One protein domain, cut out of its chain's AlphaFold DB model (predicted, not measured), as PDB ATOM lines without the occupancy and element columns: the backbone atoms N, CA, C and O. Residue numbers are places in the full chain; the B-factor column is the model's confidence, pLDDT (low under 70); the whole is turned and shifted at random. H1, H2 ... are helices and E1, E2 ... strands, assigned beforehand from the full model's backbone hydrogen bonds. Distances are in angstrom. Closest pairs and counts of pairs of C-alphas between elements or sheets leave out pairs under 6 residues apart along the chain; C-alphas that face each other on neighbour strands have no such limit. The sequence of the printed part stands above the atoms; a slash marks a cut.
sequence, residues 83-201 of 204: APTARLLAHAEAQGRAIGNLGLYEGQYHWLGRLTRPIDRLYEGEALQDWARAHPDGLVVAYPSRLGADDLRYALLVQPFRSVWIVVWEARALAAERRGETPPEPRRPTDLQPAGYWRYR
ATOM      1  N   ALA A  83       9.150  36.472   8.327       96.25
ATOM      2  CA  ALA A  83       9.906  37.565   8.923       96.25
ATOM      3  C   ALA A  83      10.948  38.181   7.974       96.25
ATOM      4  O   ALA A  83      11.062  39.408   7.981       96.25
ATOM      5  N   PRO A  84      11.684  37.420   7.135       96.94
ATOM      6  CA  PRO A  84      12.631  38.020   6.198       96.94
ATOM      7  C   PRO A  84      11.947  38.953   5.191       96.94
ATOM      8  O   PRO A  84      12.302  40.131   5.118       96.94
ATOM      9  N   THR A  85      10.905  38.470   4.506       97.50
ATOM     10  CA  THR A  85      10.106  39.286   3.575       97.50
ATOM     11  C   THR A  85       9.481  40.491   4.281       97.50
ATOM     12  O   THR A  85       9.644  41.621   3.832       97.50
ATOM     13  N   ALA A  86       8.809  40.288   5.417       97.75
ATOM     14  CA  ALA A  86       8.136  41.368   6.135       97.75
ATOM     15  C   ALA A  86       9.112  42.462   6.603       97.75
ATOM     16  O   ALA A  86       8.793  43.646   6.507       97.75
ATOM     17  N   ARG A  87      10.321  42.093   7.055       97.88
ATOM     18  CA  ARG A  87      11.370  43.061   7.414       97.88
ATOM     19  C   ARG A  87      11.867  43.844   6.204       97.88
ATOM     20  O   ARG A  87      12.067  45.050   6.338       97.88
ATOM     21  N   LEU A  88      12.070  43.192   5.058       97.88
ATOM     22  CA  LEU A  88      12.479  43.869   3.824       97.88
ATOM     23  C   LEU A  88      11.433  44.907   3.398       97.88
ATOM     24  O   LEU A  88      11.780  46.059   3.139       97.88
ATOM     25  N   LEU A  89      10.156  44.524   3.407       97.94
ATOM     26  CA  LEU A  89       9.046  45.421   3.085       97.94
ATOM     27  C   LEU A  89       8.934  46.582   4.079       97.94
ATOM     28  O   LEU A  89       8.775  47.724   3.662       97.94
ATOM     29  N   ALA A  90       9.100  46.326   5.378       98.06
ATOM     30  CA  ALA A  90       9.090  47.376   6.398       98.06
ATOM     31  C   ALA A  90      10.212  48.405   6.190       98.06
ATOM     32  O   ALA A  90       9.986  49.608   6.309       98.06
ATOM     33  N   HIS A  91      11.418  47.950   5.829       97.38
ATOM     34  CA  HIS A  91      12.521  48.855   5.496       97.38
ATOM     35  C   HIS A  91      12.223  49.678   4.238       97.38
ATOM     36  O   HIS A  91      12.542  50.866   4.205       97.38
ATOM     37  N   ALA A  92      11.600  49.078   3.223       97.31
ATOM     38  CA  ALA A  92      11.211  49.791   2.013       97.31
ATOM     39  C   ALA A  92      10.134  50.853   2.292       97.31
ATOM     40  O   ALA A  92      10.286  52.000   1.868       97.31
ATOM     41  N   GLU A  93       9.106  50.518   3.081       97.56
ATOM     42  CA  GLU A  93       8.090  51.484   3.512       97.56
ATOM     43  C   GLU A  93       8.743  52.637   4.284       97.56
ATOM     44  O   GLU A  93       8.511  53.802   3.952       97.56
ATOM     45  N   ALA A  94       9.620  52.342   5.249       97.50
ATOM     46  CA  ALA A  94      10.334  53.360   6.024       97.50
ATOM     47  C   ALA A  94      11.164  54.316   5.144       97.50
ATOM     48  O   ALA A  94      11.338  55.481   5.494       97.50
ATOM     49  N   GLN A  95      11.627  53.852   3.980       97.00
ATOM     50  CA  GLN A  95      12.346  54.650   2.981       97.00
ATOM     51  C   GLN A  95      11.432  55.430   2.023       97.00
ATOM     52  O   GLN A  95      11.930  56.096   1.122       97.00
ATOM     53  N   GLY A  96      10.109  55.360   2.188       97.12
ATOM     54  CA  GLY A  96       9.157  56.045   1.309       97.12
ATOM     55  C   GLY A  96       8.788  55.268   0.043       97.12
ATOM     56  O   GLY A  96       8.028  55.779  -0.771       97.12
ATOM     57  N   ARG A  97       9.270  54.032  -0.113       97.94
ATOM     58  CA  ARG A  97       9.108  53.246  -1.341       97.94
ATOM     59  C   ARG A  97       7.728  52.592  -1.388       97.94
ATOM     60  O   ARG A  97       7.240  52.105  -0.365       97.94
ATOM     61  N   ALA A  98       7.104  52.582  -2.564       98.06
ATOM     62  CA  ALA A  98       5.824  51.909  -2.779       98.06
ATOM     63  C   ALA A  98       5.997  50.384  -2.774       98.06
ATOM     64  O   ALA A  98       7.053  49.872  -3.153       98.06
ATOM     65  N   ILE A  99       4.964  49.657  -2.349       98.38
ATOM     66  CA  ILE A  99       4.979  48.194  -2.285       98.38
ATOM     67  C   ILE A  99       3.765  47.670  -3.040       98.38
ATOM     68  O   ILE A  99       2.629  47.956  -2.673       98.38
ATOM     69  N   GLY A 100       4.024  46.871  -4.066       97.62
ATOM     70  CA  GLY A 100       3.024  46.153  -4.832       97.62
ATOM     71  C   GLY A 100       3.073  44.650  -4.567       97.62
ATOM     72  O   GLY A 100       4.116  44.077  -4.251       97.62
ATOM     73  N   ASN A 101       1.933  43.990  -4.720       97.81
ATOM     74  CA  ASN A 101       1.778  42.549  -4.604       97.81
ATOM     75  C   ASN A 101       1.179  41.993  -5.891       97.81
ATOM     76  O   ASN A 101      -0.009  42.175  -6.165       97.81
ATOM     77  N   LEU A 102       1.999  41.279  -6.651       96.81
ATOM     78  CA  LEU A 102       1.628  40.613  -7.886       96.81
ATOM     79  C   LEU A 102       1.075  39.220  -7.571       96.81
ATOM     80  O   LEU A 102       1.818  38.263  -7.354       96.81
ATOM     81  N   GLY A 103      -0.252  39.128  -7.503       89.25
ATOM     82  CA  GLY A 103      -0.974  37.917  -7.119       89.25
ATOM     83  C   GLY A 103      -1.881  38.125  -5.909       89.25
ATOM     84  O   GLY A 103      -2.248  39.249  -5.558       89.25
ATOM     85  N   LEU A 104      -2.278  37.024  -5.269       85.25
ATOM     86  CA  LEU A 104      -3.204  37.078  -4.142       85.25
ATOM     87  C   LEU A 104      -2.507  37.619  -2.888       85.25
ATOM     88  O   LEU A 104      -1.475  37.104  -2.460       85.25
ATOM     89  N   TYR A 105      -3.096  38.659  -2.298       86.62
ATOM     90  CA  TYR A 105      -2.672  39.215  -1.019       86.62
ATOM     91  C   TYR A 105      -3.669  38.835   0.079       86.62
ATOM     92  O   TYR A 105      -4.838  39.208   0.000       86.62
ATOM     93  N   GLU A 106      -3.204  38.119   1.102       85.19
ATOM     94  CA  GLU A 106      -3.995  37.602   2.231       85.19
ATOM     95  C   GLU A 106      -3.706  38.357   3.546       85.19
ATOM     96  O   GLU A 106      -4.036  37.882   4.629       85.19
ATOM     97  N   GLY A 107      -3.058  39.529   3.488       87.06
ATOM     98  CA  GLY A 107      -2.694  40.283   4.695       87.06
ATOM     99  C   GLY A 107      -1.433  39.770   5.399       87.06
ATOM    100  O   GLY A 107      -1.152  40.175   6.526       87.06
ATOM    101  N   GLN A 108      -0.644  38.913   4.746       90.44
ATOM    102  CA  GLN A 108       0.440  38.158   5.382       90.44
ATOM    103  C   GLN A 108       1.637  38.995   5.882       90.44
ATOM    104  O   GLN A 108       2.460  38.484   6.639       90.44
ATOM    105  N   TYR A 109       1.741  40.273   5.489       95.12
ATOM    106  CA  TYR A 109       2.894  41.130   5.823       95.12
ATOM    107  C   TYR A 109       2.570  42.316   6.734       95.12
ATOM    108  O   TYR A 109       3.458  42.740   7.470       95.12
ATOM    109  N   HIS A 110       1.337  42.846   6.723       93.75
ATOM    110  CA  HIS A 110       1.013  44.102   7.421       93.75
ATOM    111  C   HIS A 110       1.343  44.038   8.910       93.75
ATOM    112  O   HIS A 110       2.051  44.896   9.430       93.75
ATOM    113  N   TRP A 111       0.874  42.993   9.593       94.75
ATOM    114  CA  TRP A 111       1.086  42.868  11.031       94.75
ATOM    115  C   TRP A 111       2.557  42.610  11.375       94.75
ATOM    116  O   TRP A 111       3.127  43.295  12.222       94.75
ATOM    117  N   LEU A 112       3.194  41.664  10.677       95.06
ATOM    118  CA  LEU A 112       4.567  41.253  10.969       95.06
ATOM    119  C   LEU A 112       5.587  42.357  10.656       95.06
ATOM    120  O   LEU A 112       6.539  42.549  11.408       95.06
ATOM    121  N   GLY A 113       5.372  43.095   9.563       95.75
ATOM    122  CA  GLY A 113       6.201  44.228   9.155       95.75
ATOM    123  C   GLY A 113       5.819  45.550   9.821       95.75
ATOM    124  O   GLY A 113       6.541  46.526   9.656       95.75
ATOM    125  N   ARG A 114       4.707  45.593  10.573       96.44
ATOM    126  CA  ARG A 114       4.092  46.830  11.090       96.44
ATOM    127  C   ARG A 114       3.875  47.878   9.991       96.44
ATOM    128  O   ARG A 114       4.092  49.065  10.220       96.44
ATOM    129  N   LEU A 115       3.476  47.415   8.808       96.88
ATOM    130  CA  LEU A 115       3.239  48.277   7.654       96.88
ATOM    131  C   LEU A 115       2.021  49.154   7.916       96.88
ATOM    132  O   LEU A 115       0.995  48.685   8.419       96.88
ATOM    133  N   THR A 116       2.154  50.427   7.579       96.19
ATOM    134  CA  THR A 116       1.129  51.452   7.802       96.19
ATOM    135  C   THR A 116       0.496  51.934   6.506       96.19
ATOM    136  O   THR A 116      -0.603  52.490   6.531       96.19
ATOM    137  N   ARG A 117       1.166  51.715   5.372       94.81
ATOM    138  CA  ARG A 117       0.675  52.049   4.040       94.81
ATOM    139  C   ARG A 117       0.068  50.819   3.374       94.81
ATOM    140  O   ARG A 117       0.485  49.696   3.657       94.81
ATOM    141  N   PRO A 118      -0.911  51.021   2.479       94.12
ATOM    142  CA  PRO A 118      -1.470  49.922   1.712       94.12
ATOM    143  C   PRO A 118      -0.402  49.277   0.826       94.12
ATOM    144  O   PRO A 118       0.511  49.939   0.332       94.12
ATOM    145  N   ILE A 119      -0.562  47.973   0.604       96.44
ATOM    146  CA  ILE A 119       0.145  47.246  -0.445       96.44
ATOM    147  C   ILE A 119      -0.755  47.224  -1.678       96.44
ATOM    148  O   ILE A 119      -1.874  46.706  -1.616       96.44
ATOM    149  N   ASP A 120      -0.260  47.762  -2.787       96.38
ATOM    150  CA  ASP A 120      -1.012  47.839  -4.034       96.38
ATOM    151  C   ASP A 120      -1.193  46.444  -4.629       96.38
ATOM    152  O   ASP A 120      -0.244  45.673  -4.771       96.38
ATOM    153  N   ARG A 121      -2.422  46.090  -5.006       95.81
ATOM    154  CA  ARG A 121      -2.664  44.844  -5.736       95.81
ATOM    155  C   ARG A 121      -2.260  45.035  -7.193       95.81
ATOM    156  O   ARG A 121      -2.818  45.891  -7.872       95.81
ATOM    157  N   LEU A 122      -1.351  44.194  -7.671       96.69
ATOM    158  CA  LEU A 122      -0.865  44.217  -9.044       96.69
ATOM    159  C   LEU A 122      -1.368  43.013  -9.837       96.69
ATOM    160  O   LEU A 122      -1.655  41.944  -9.288       96.69
ATOM    161  N   TYR A 123      -1.419  43.202 -11.151       95.56
ATOM    162  CA  TYR A 123      -1.742  42.186 -12.144       95.56
ATOM    163  C   TYR A 123      -0.630  42.142 -13.191       95.56
ATOM    164  O   TYR A 123       0.053  43.142 -13.414       95.56
ATOM    165  N   GLU A 124      -0.443  40.981 -13.815       95.25
ATOM    166  CA  GLU A 124       0.534  40.805 -14.894       95.25
ATOM    167  C   GLU A 124       0.189  41.675 -16.120       95.25
ATOM    168  O   GLU A 124      -0.917  42.207 -16.248       95.25
ATOM    169  N   GLY A 125       1.137  41.797 -17.052       95.50
ATOM    170  CA  GLY A 125       0.955  42.567 -18.286       95.50
ATOM    171  C   GLY A 125       1.099  44.078 -18.078       95.50
ATOM    172  O   GLY A 125       1.926  44.521 -17.283       95.50
ATOM    173  N   GLU A 126       0.318  44.876 -18.813       96.56
ATOM    174  CA  GLU A 126       0.441  46.346 -18.851       96.56
ATOM    175  C   GLU A 126       0.280  46.996 -17.467       96.56
ATOM    176  O   GLU A 126       1.020  47.916 -17.137       96.56
ATOM    177  N   ALA A 127      -0.581  46.455 -16.600       95.94
ATOM    178  CA  ALA A 127      -0.781  46.985 -15.250       95.94
ATOM    179  C   ALA A 127       0.514  46.998 -14.412       95.94
ATOM    180  O   ALA A 127       0.801  47.977 -13.723       95.94
ATOM    181  N   LEU A 128       1.323  45.934 -14.495       97.69
ATOM    182  CA  LEU A 128       2.635  45.882 -13.848       97.69
ATOM    183  C   LEU A 128       3.598  46.911 -14.455       97.69
ATOM    184  O   LEU A 128       4.355  47.552 -13.729       97.69
ATOM    185  N   GLN A 129       3.565  47.070 -15.780       97.94
ATOM    186  CA  GLN A 129       4.431  48.006 -16.499       97.94
ATOM    187  C   GLN A 129       4.128  49.455 -16.105       97.94
ATOM    188  O   GLN A 129       5.041  50.236 -15.839       97.94
ATOM    189  N   ASP A 130       2.850  49.805 -16.016       97.88
ATOM    190  CA  ASP A 130       2.377  51.131 -15.627       97.88
ATOM    191  C   ASP A 130       2.739  51.446 -14.181       97.88
ATOM    192  O   ASP A 130       3.293  52.511 -13.894       97.88
ATOM    193  N   TRP A 131       2.510  50.488 -13.279       98.25
ATOM    194  CA  TRP A 131       2.868  50.638 -11.874       98.25
ATOM    195  C   TRP A 131       4.381  50.801 -11.694       98.25
ATOM    196  O   TRP A 131       4.821  51.695 -10.974       98.25
ATOM    197  N   ALA A 132       5.198  50.020 -12.407       97.88
ATOM    198  CA  ALA A 132       6.652  50.150 -12.353       97.88
ATOM    199  C   ALA A 132       7.164  51.490 -12.913       97.88
ATOM    200  O   ALA A 132       8.184  51.994 -12.441       97.88
ATOM    201  N   ARG A 133       6.466  52.092 -13.887       97.62
ATOM    202  CA  ARG A 133       6.774  53.449 -14.377       97.62
ATOM    203  C   ARG A 133       6.404  54.528 -13.358       97.62
ATOM    204  O   ARG A 133       7.148  55.495 -13.221       97.62
ATOM    205  N   ALA A 134       5.284  54.365 -12.653       97.94
ATOM    206  CA  ALA A 134       4.845  55.287 -11.605       97.94
ATOM    207  C   ALA A 134       5.684  55.173 -10.316       97.94
ATOM    208  O   ALA A 134       5.883  56.167  -9.617       97.94
ATOM    209  N   HIS A 135       6.211  53.980 -10.032       97.75
ATOM    210  CA  HIS A 135       6.983  53.654  -8.833       97.75
ATOM    211  C   HIS A 135       8.340  53.027  -9.203       97.75
ATOM    212  O   HIS A 135       8.570  51.842  -8.943       97.75
ATOM    213  N   PRO A 136       9.266  53.791  -9.813       95.19
ATOM    214  CA  PRO A 136      10.523  53.255 -10.345       95.19
ATOM    215  C   PRO A 136      11.471  52.694  -9.273       95.19
ATOM    216  O   PRO A 136      12.368  51.911  -9.593       95.19
ATOM    217  N   ASP A 137      11.287  53.096  -8.018       95.94
ATOM    218  CA  ASP A 137      11.975  52.608  -6.823       95.94
ATOM    219  C   ASP A 137      11.085  51.705  -5.950       95.94
ATOM    220  O   ASP A 137      11.487  51.325  -4.850       95.94
ATOM    221  N   GLY A 138       9.881  51.358  -6.407       97.69
ATOM    222  CA  GLY A 138       8.956  50.489  -5.686       97.69
ATOM    223  C   GLY A 138       9.448  49.044  -5.591       97.69
ATOM    224  O   GLY A 138      10.318  48.608  -6.346       97.69
ATOM    225  N   LEU A 139       8.864  48.284  -4.666       98.38
ATOM    226  CA  LEU A 139       9.072  46.844  -4.547       98.38
ATOM    227  C   LEU A 139       7.840  46.068  -4.982       98.38
ATOM    228  O   LEU A 139       6.724  46.457  -4.655       98.38
ATOM    229  N   VAL A 140       8.047  44.938  -5.654       98.44
ATOM    230  CA  VAL A 140       6.979  44.011  -6.031       98.44
ATOM    231  C   VAL A 140       7.222  42.655  -5.393       98.44
ATOM    232  O   VAL A 140       8.284  42.062  -5.566       98.44
ATOM    233  N   VAL A 141       6.222  42.152  -4.674       98.25
ATOM    234  CA  VAL A 141       6.191  40.777  -4.169       98.25
ATOM    235  C   VAL A 141       5.458  39.895  -5.173       98.25
ATOM    236  O   VAL A 141       4.320  40.196  -5.528       98.25
ATOM    237  N   ALA A 142       6.087  38.807  -5.609       97.44
ATOM    238  CA  ALA A 142       5.530  37.826  -6.535       97.44
ATOM    239  C   ALA A 142       5.600  36.405  -5.953       97.44
ATOM    240  O   ALA A 142       6.400  36.129  -5.053       97.44
ATOM    241  N   TYR A 143       4.767  35.506  -6.491       96.31
ATOM    242  CA  TYR A 143       4.588  34.143  -5.972       96.31
ATOM    243  C   TYR A 143       4.771  33.053  -7.036       96.31
ATOM    244  O   TYR A 143       3.814  32.337  -7.354       96.31
ATOM    245  N   PRO A 144       5.961  32.921  -7.645       94.69
ATOM    246  CA  PRO A 144       6.166  31.904  -8.661       94.69
ATOM    247  C   PRO A 144       6.095  30.497  -8.048       94.69
ATOM    248  O   PRO A 144       6.563  30.246  -6.934       94.69
ATOM    249  N   SER A 145       5.515  29.549  -8.786       91.19
ATOM    250  CA  SER A 145       5.511  28.131  -8.399       91.19
ATOM    251  C   SER A 145       6.886  27.482  -8.579       91.19
ATOM    252  O   SER A 145       7.245  26.572  -7.832       91.19
ATOM    253  N   ARG A 146       7.682  27.986  -9.528       90.38
ATOM    254  CA  ARG A 146       9.053  27.555  -9.816       90.38
ATOM    255  C   ARG A 146       9.953  28.767  -9.961       90.38
ATOM    256  O   ARG A 146       9.552  29.734 -10.593       90.38
ATOM    257  N   LEU A 147      11.155  28.678  -9.405       92.38
ATOM    258  CA  LEU A 147      12.169  29.713  -9.568       92.38
ATOM    259  C   LEU A 147      12.869  29.565 -10.918       92.38
ATOM    260  O   LEU A 147      13.199  28.451 -11.332       92.38
ATOM    261  N   GLY A 148      13.107  30.693 -11.577       91.81
ATOM    262  CA  GLY A 148      14.012  30.822 -12.711       91.81
ATOM    263  C   GLY A 148      15.397  31.326 -12.297       91.81
ATOM    264  O   GLY A 148      15.624  31.748 -11.161       91.81
ATOM    265  N   ALA A 149      16.335  31.323 -13.248       92.94
ATOM    266  CA  ALA A 149      17.673  31.883 -13.040       92.94
ATOM    267  C   ALA A 149      17.621  33.383 -12.695       92.94
ATOM    268  O   ALA A 149      18.392  33.854 -11.857       92.94
ATOM    269  N   ASP A 150      16.675  34.109 -13.292       95.50
ATOM    270  CA  ASP A 150      16.515  35.543 -13.071       95.50
ATOM    271  C   ASP A 150      15.989  35.855 -11.663       95.50
ATOM    272  O   ASP A 150      16.480  36.798 -11.045       95.50
ATOM    273  N   ASP A 151      15.105  35.022 -11.092       95.81
ATOM    274  CA  ASP A 151      14.689  35.146  -9.684       95.81
ATOM    275  C   ASP A 151      15.888  35.032  -8.740       95.81
ATOM    276  O   ASP A 151      16.016  35.785  -7.780       95.81
ATOM    277  N   LEU A 152      16.799  34.097  -9.015       94.81
ATOM    278  CA  LEU A 152      17.973  33.872  -8.175       94.81
ATOM    279  C   LEU A 152      19.042  34.956  -8.343       94.81
ATOM    280  O   LEU A 152      19.869  35.127  -7.444       94.81
ATOM    281  N   ARG A 153      19.038  35.690  -9.458       95.25
ATOM    282  CA  ARG A 153      20.064  36.687  -9.787       95.25
ATOM    283  C   ARG A 153      19.643  38.127  -9.507       95.25
ATOM    284  O   ARG A 153      20.442  38.887  -8.969       95.25
ATOM    285  N   TYR A 154      18.432  38.502  -9.905       97.00
ATOM    286  CA  TYR A 154      18.009  39.900  -9.971       97.00
ATOM    287  C   TYR A 154      16.985  40.289  -8.903       97.00
ATOM    288  O   TYR A 154      16.793  41.485  -8.654       97.00
ATOM    289  N   ALA A 155      16.336  39.318  -8.255       97.69
ATOM    290  CA  ALA A 155      15.467  39.613  -7.129       97.69
ATOM    291  C   ALA A 155      16.267  40.155  -5.932       97.69
ATOM    292  O   ALA A 155      17.463  39.932  -5.773       97.69
ATOM    293  N   LEU A 156      15.587  40.865  -5.040       98.00
ATOM    294  CA  LEU A 156      16.163  41.315  -3.775       98.00
ATOM    295  C   LEU A 156      16.145  40.212  -2.721       98.00
ATOM    296  O   LEU A 156      17.064  40.127  -1.909       98.00
ATOM    297  N   LEU A 157      15.091  39.395  -2.715       98.25
ATOM    298  CA  LEU A 157      14.908  38.313  -1.759       98.25
ATOM    299  C   LEU A 157      14.127  37.170  -2.395       98.25
ATOM    300  O   LEU A 157      13.133  37.407  -3.081       98.25
ATOM    301  N   VAL A 158      14.549  35.944  -2.102       97.56
ATOM    302  CA  VAL A 158      13.839  34.710  -2.441       97.56
ATOM    303  C   VAL A 158      13.688  33.886  -1.170       97.56
ATOM    304  O   VAL A 158      14.663  33.658  -0.450       97.56
ATOM    305  N   GLN A 159      12.472  33.419  -0.899       96.00
ATOM    306  CA  GLN A 159      12.218  32.454   0.167       96.00
ATOM    307  C   GLN A 159      11.126  31.446  -0.199       96.00
ATOM    308  O   GLN A 159      10.205  31.788  -0.941       96.00
ATOM    309  N   PRO A 160      11.175  30.204   0.312       94.12
ATOM    310  CA  PRO A 160      10.073  29.267   0.159       94.12
ATOM    311  C   PRO A 160       8.843  29.773   0.919       94.12
ATOM    312  O   PRO A 160       8.947  30.405   1.976       94.12
ATOM    313  N   PHE A 161       7.663  29.468   0.388       92.88
ATOM    314  CA  PHE A 161       6.400  29.773   1.040       92.88
ATOM    315  C   PHE A 161       5.337  28.736   0.703       92.88
ATOM    316  O   PHE A 161       4.768  28.730  -0.389       92.88
ATOM    317  N   ARG A 162       5.022  27.868   1.671       88.88
ATOM    318  CA  ARG A 162       4.095  26.745   1.468       88.88
ATOM    319  C   ARG A 162       4.523  25.927   0.230       88.88
ATOM    320  O   ARG A 162       5.603  25.350   0.223       88.88
ATOM    321  N   SER A 163       3.692  25.888  -0.814       86.00
ATOM    322  CA  SER A 163       3.945  25.170  -2.073       86.00
ATOM    323  C   SER A 163       4.473  26.060  -3.207       86.00
ATOM    324  O   SER A 163       4.639  25.575  -4.321       86.00
ATOM    325  N   VAL A 164       4.709  27.344  -2.942       91.38
ATOM    326  CA  VAL A 164       5.241  28.322  -3.900       91.38
ATOM    327  C   VAL A 164       6.484  28.992  -3.317       91.38
ATOM    328  O   VAL A 164       6.996  28.600  -2.263       91.38
ATOM    329  N   TRP A 165       6.982  30.005  -4.008       94.50
ATOM    330  CA  TRP A 165       8.041  30.879  -3.532       94.50
ATOM    331  C   TRP A 165       7.484  32.267  -3.256       94.50
ATOM    332  O   TRP A 165       6.475  32.659  -3.828       94.50
ATOM    333  N   ILE A 166       8.141  33.009  -2.377       97.06
ATOM    334  CA  ILE A 166       8.027  34.460  -2.308       97.06
ATOM    335  C   ILE A 166       9.289  35.015  -2.937       97.06
ATOM    336  O   ILE A 166      10.396  34.667  -2.520       97.06
ATOM    337  N   VAL A 167       9.108  35.902  -3.906       97.75
ATOM    338  CA  VAL A 167      10.205  36.635  -4.523       97.75
ATOM    339  C   VAL A 167       9.897  38.122  -4.460       97.75
ATOM    340  O   VAL A 167       8.812  38.553  -4.850       97.75
ATOM    341  N   VAL A 168      10.835  38.908  -3.940       98.31
ATOM    342  CA  VAL A 168      10.709  40.365  -3.844       98.31
ATOM    343  C   VAL A 168      11.652  41.006  -4.842       98.31
ATOM    344  O   VAL A 168      12.856  40.779  -4.784       98.31
ATOM    345  N   TRP A 169      11.117  41.838  -5.724       98.44
ATOM    346  CA  TRP A 169      11.846  42.500  -6.798       98.44
ATOM    347  C   TRP A 169      11.796  44.018  -6.665       98.44
ATOM    348  O   TRP A 169      10.831  44.574  -6.146       98.44
ATOM    349  N   GLU A 170      12.793  44.698  -7.227       98.06
ATOM    350  CA  GLU A 170      12.636  46.094  -7.647       98.06
ATOM    351  C   GLU A 170      11.608  46.169  -8.786       98.06
ATOM    352  O   GLU A 170      11.691  45.395  -9.744       98.06
ATOM    353  N   ALA A 171      10.683  47.129  -8.733       97.94
ATOM    354  CA  ALA A 171       9.589  47.270  -9.697       97.94
ATOM    355  C   ALA A 171      10.086  47.292 -11.148       97.94
ATOM    356  O   ALA A 171       9.635  46.521 -11.994       97.94
ATOM    357  N   ARG A 172      11.089  48.135 -11.413       96.62
ATOM    358  CA  ARG A 172      11.723  48.272 -12.731       96.62
ATOM    359  C   ARG A 172      12.412  46.993 -13.209       96.62
ATOM    360  O   ARG A 172      12.464  46.760 -14.411       96.62
ATOM    361  N   ALA A 173      12.960  46.199 -12.287       97.56
ATOM    362  CA  ALA A 173      13.694  44.987 -12.627       97.56
ATOM    363  C   ALA A 173      12.733  43.874 -13.024       97.56
ATOM    364  O   ALA A 173      12.913  43.274 -14.079       97.56
ATOM    365  N   LEU A 174      11.663  43.689 -12.248       97.81
ATOM    366  CA  LEU A 174      10.604  42.753 -12.606       97.81
ATOM    367  C   LEU A 174       9.908  43.163 -13.907       97.81
ATOM    368  O   LEU A 174       9.652  42.329 -14.765       97.81
ATOM    369  N   ALA A 175       9.633  44.457 -14.091       97.50
ATOM    370  CA  ALA A 175       9.012  44.949 -15.316       97.50
ATOM    371  C   ALA A 175       9.881  44.694 -16.560       97.50
ATOM    372  O   ALA A 175       9.332  44.332 -17.599       97.50
ATOM    373  N   ALA A 176      11.207  44.864 -16.457       97.31
ATOM    374  CA  ALA A 176      12.159  44.545 -17.525       97.31
ATOM    375  C   ALA A 176      12.218  43.037 -17.810       97.31
ATOM    376  O   ALA A 176      12.079  42.640 -18.966       97.31
ATOM    377  N   GLU A 177      12.316  42.208 -16.765       96.88
ATOM    378  CA  GLU A 177      12.309  40.743 -16.890       96.88
ATOM    379  C   GLU A 177      11.061  40.265 -17.648       96.88
ATOM    380  O   GLU A 177      11.169  39.536 -18.633       96.88
ATOM    381  N   ARG A 178       9.878  40.791 -17.294       96.19
ATOM    382  CA  ARG A 178       8.606  40.432 -17.942       96.19
ATOM    383  C   ARG A 178       8.499  40.871 -19.401       96.19
ATOM    384  O   ARG A 178       7.670  40.333 -20.132       96.19
ATOM    385  N   ARG A 179       9.319  41.831 -19.842       96.06
ATOM    386  CA  ARG A 179       9.441  42.226 -21.258       96.06
ATOM    387  C   ARG A 179      10.479  41.394 -22.021       96.06
ATOM    388  O   ARG A 179      10.654  41.607 -23.217       96.06
ATOM    389  N   GLY A 180      11.156  40.453 -21.359       95.06
ATOM    390  CA  GLY A 180      12.279  39.707 -21.927       95.06
ATOM    391  C   GLY A 180      13.558  40.541 -22.040       95.06
ATOM    392  O   GLY A 180      14.463  40.188 -22.795       95.06
ATOM    393  N   GLU A 181      13.633  41.663 -21.324       95.88
ATOM    394  CA  GLU A 181      14.821  42.507 -21.251       95.88
ATOM    395  C   GLU A 181      15.704  42.074 -20.080       95.88
ATOM    396  O   GLU A 181      15.222  41.563 -19.071       95.88
ATOM    397  N   THR A 182      17.009  42.327 -20.179       94.50
ATOM    398  CA  THR A 182      17.927  42.067 -19.065       94.50
ATOM    399  C   THR A 182      17.654  43.042 -17.913       94.50
ATOM    400  O   THR A 182      17.808  44.254 -18.107       94.50
ATOM    401  N   PRO A 183      17.285  42.559 -16.712       95.38
ATOM    402  CA  PRO A 183      17.034  43.433 -15.575       95.38
ATOM    403  C   PRO A 183      18.312  44.147 -15.109       95.38
ATOM    404  O   PRO A 183      19.414  43.611 -15.246       95.38
ATOM    405  N   PRO A 184      18.200  45.350 -14.519       92.25
ATOM    406  CA  PRO A 184      19.331  45.993 -13.872       92.25
ATOM    407  C   PRO A 184      19.806  45.154 -12.681       92.25
ATOM    408  O   PRO A 184      19.000  44.714 -11.862       92.25
ATOM    409  N   GLU A 185      21.124  44.988 -12.559       91.31
ATOM    410  CA  GLU A 185      21.721  44.219 -11.467       91.31
ATOM    411  C   GLU A 185      21.379  44.862 -10.105       91.31
ATOM    412  O   GLU A 185      21.509  46.087  -9.938       91.31
ATOM    413  N   PRO A 186      20.924  44.074  -9.114       91.75
ATOM    414  CA  PRO A 186      20.615  44.602  -7.797       91.75
ATOM    415  C   PRO A 186      21.891  45.087  -7.097       91.75
ATOM    416  O   PRO A 186      22.994  44.587  -7.306       91.75
ATOM    417  N   ARG A 187      21.754  46.082  -6.207       89.88
ATOM    418  CA  ARG A 187      22.899  46.660  -5.466       89.88
ATOM    419  C   ARG A 187      23.601  45.651  -4.556       89.88
ATOM    420  O   ARG A 187      24.728  45.884  -4.125       89.88
ATOM    421  N   ARG A 188      22.891  44.591  -4.180       92.12
ATOM    422  CA  ARG A 188      23.376  43.467  -3.387       92.12
ATOM    423  C   ARG A 188      22.888  42.188  -4.061       92.12
ATOM    424  O   ARG A 188      21.806  42.231  -4.641       92.12
ATOM    425  N   PRO A 189      23.638  41.082  -3.959       94.19
ATOM    426  CA  PRO A 189      23.152  39.789  -4.416       94.19
ATOM    427  C   PRO A 189      21.806  39.449  -3.772       94.19
ATOM    428  O   PRO A 189      21.575  39.823  -2.618       94.19
ATOM    429  N   THR A 190      20.971  38.712  -4.502       96.62
ATOM    430  CA  THR A 190      19.696  38.176  -4.014       96.62
ATOM    431  C   THR A 190      19.855  37.523  -2.645       96.62
ATOM    432  O   THR A 190      20.685  36.624  -2.465       96.62
ATOM    433  N   ASP A 191      19.044  37.947  -1.677       96.94
ATOM    434  CA  ASP A 191      19.020  37.347  -0.347       96.94
ATOM    435  C   ASP A 191      18.198  36.049  -0.361       96.94
ATOM    436  O   ASP A 191      16.972  36.069  -0.482       96.94
ATOM    437  N   LEU A 192      18.877  34.904  -0.265       95.94
ATOM    438  CA  LEU A 192      18.245  33.583  -0.235       95.94
ATOM    439  C   LEU A 192      17.951  33.177   1.211       95.94
ATOM    440  O   LEU A 192      18.865  32.879   1.983       95.94
ATOM    441  N   GLN A 193      16.670  33.115   1.565       95.69
ATOM    442  CA  GLN A 193      16.203  32.815   2.918       95.69
ATOM    443  C   GLN A 193      15.378  31.519   2.937       95.69
ATOM    444  O   GLN A 193      14.572  31.324   2.039       95.69
ATOM    445  N   PRO A 194      15.532  30.614   3.915       93.62
ATOM    446  CA  PRO A 194      16.616  30.597   4.884       93.62
ATOM    447  C   PRO A 194      17.965  30.315   4.200       93.62
ATOM    448  O   PRO A 194      18.049  29.602   3.196       93.62
ATOM    449  N   ALA A 195      19.040  30.875   4.751       91.50
ATOM    450  CA  ALA A 195      20.378  30.710   4.194       91.50
ATOM    451  C   ALA A 195      20.790  29.227   4.138       91.50
ATOM    452  O   ALA A 195      20.609  28.472   5.092       91.50
ATOM    453  N   GLY A 196      21.373  28.808   3.012       88.00
ATOM    454  CA  GLY A 196      21.852  27.435   2.828       88.00
ATOM    455  C   GLY A 196      20.750  26.382   2.667       88.00
ATOM    456  O   GLY A 196      21.065  25.190   2.702       88.00
ATOM    457  N   TYR A 197      19.493  26.794   2.473       91.06
ATOM    458  CA  TYR A 197      18.383  25.878   2.225       91.06
ATOM    459  C   TYR A 197      18.663  24.979   1.018       91.06
ATOM    460  O   TYR A 197      19.122  25.430  -0.034       91.06
ATOM    461  N   TRP A 198      18.401  23.684   1.182       87.56
ATOM    462  CA  TRP A 198      18.826  22.663   0.228       87.56
ATOM    463  C   TRP A 198      18.190  22.849  -1.154       87.56
ATOM    464  O   TRP A 198      18.882  22.646  -2.145       87.56
ATOM    465  N   ARG A 199      16.939  23.334  -1.229       87.00
ATOM    466  CA  ARG A 199      16.230  23.557  -2.506       87.00
ATOM    467  C   ARG A 199      16.909  24.588  -3.402       87.00
ATOM    468  O   ARG A 199      16.658  24.581  -4.595       87.00
ATOM    469  N   TYR A 200      17.777  25.446  -2.861       87.88
ATOM    470  CA  TYR A 200      18.560  26.383  -3.670       87.88
ATOM    471  C   TYR A 200      19.757  25.740  -4.361       87.88
ATOM    472  O   TYR A 200      20.241  26.274  -5.354       87.88
ATOM    473  N   ARG A 201      20.277  24.633  -3.823       80.56
ATOM    474  CA  ARG A 201      21.459  23.959  -4.379       80.56
ATOM    475  C   ARG A 201      21.126  23.218  -5.660       80.56
ATOM    476  O   ARG A 201      21.938  23.213  -6.568       80.56
TER     477      ARG A 201
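This is residues 83 to 201 of the 204 residues of a protein of Mizugakiibacter sediminis (UniProt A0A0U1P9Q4). A twisted five-stranded sheet is the core, with H1 over one face and H3 and H5 side by side over the other; H4 grazes the sheet beside E5 and E4, and H2 packs on H1. After H5 a long tail runs to the E4 edge, where residues 191 to 192 pair with E4, and ends in H6, the element farthest from the mean of the C-alphas. The printed part has 119 residues, with six named helices and five named strands, which follow each other along the chain as H1 E1 H2 E2 H3 E3 H4 E4 E5 H5 H6. The sheet is mixed, in the order E2 E1 E3 E5 E4, and the class is mixed, helices and strands. The whole is compact, with a radius of gyration of the C-alphas of 13.2 A and spans of 36 by 35 by 26 A.

H1, residues 83 to 94, begins at C-alpha 83 (9.906, 37.565, 8.923) and is 16.1 A long. E1 is residues 99 to 102, H2 110 to 113, E2 120 to 122. H3, residues 126 to 134, is 12.3 A long; E3 is 139 to 142 and H4 149 to 154. E4, 157 to 161, is 12.4 A long; E5, 164 to 170, is 19.6 A long. H5, 171 to 178, is 10.8 A long; H6, 198 to 201, ends at C-alpha 201 (21.459, 23.959, -4.379).

E2 and E1 are parallel, with N 101 and O 120 2.8 A apart. E1 and E3 are parallel, with N 100 and O 139 at 2.8 A. E3 and E5 are antiparallel, with N 142 and O 167 at 2.8 A. E4 and E5 form an antiparallel hairpin, with N 166 and O 159 at 2.8 A. These N and O pairs are within hydrogen-bond range. E1, H2, E2 form a strand-helix-strand unit, two parallel neighbour strands with a helix between; E2, H3, E3 and E3, H4, E4 are split units, with another strand between the two; the three crossovers are right-handed. H1 is on the sheet at a height of 8.9 A, along the strands, and touches H2, closest at the C-alphas of Ala 86 and Gly 113, 4.6 A. H3 and H5 are on the opposite face from H1; they touch at the C-alphas of Ala 132 and Ala 171, 4.9 A, at a shallow tilt of 31 degrees, opposite ways. H4 only grazes the sheet with residues 151 to 154. In H1, H3, H4 and H5 every O i to N i+4 pair is within hydrogen-bond range; H2 and H6 are too short for such a pair.

The farthest C-alphas, of Ala 134 and Trp 198, are 37.4 A apart. The printed part has no cut. The link from H5 to H6 is long, 19 residues. No printed residue is under 70 in pLDDT.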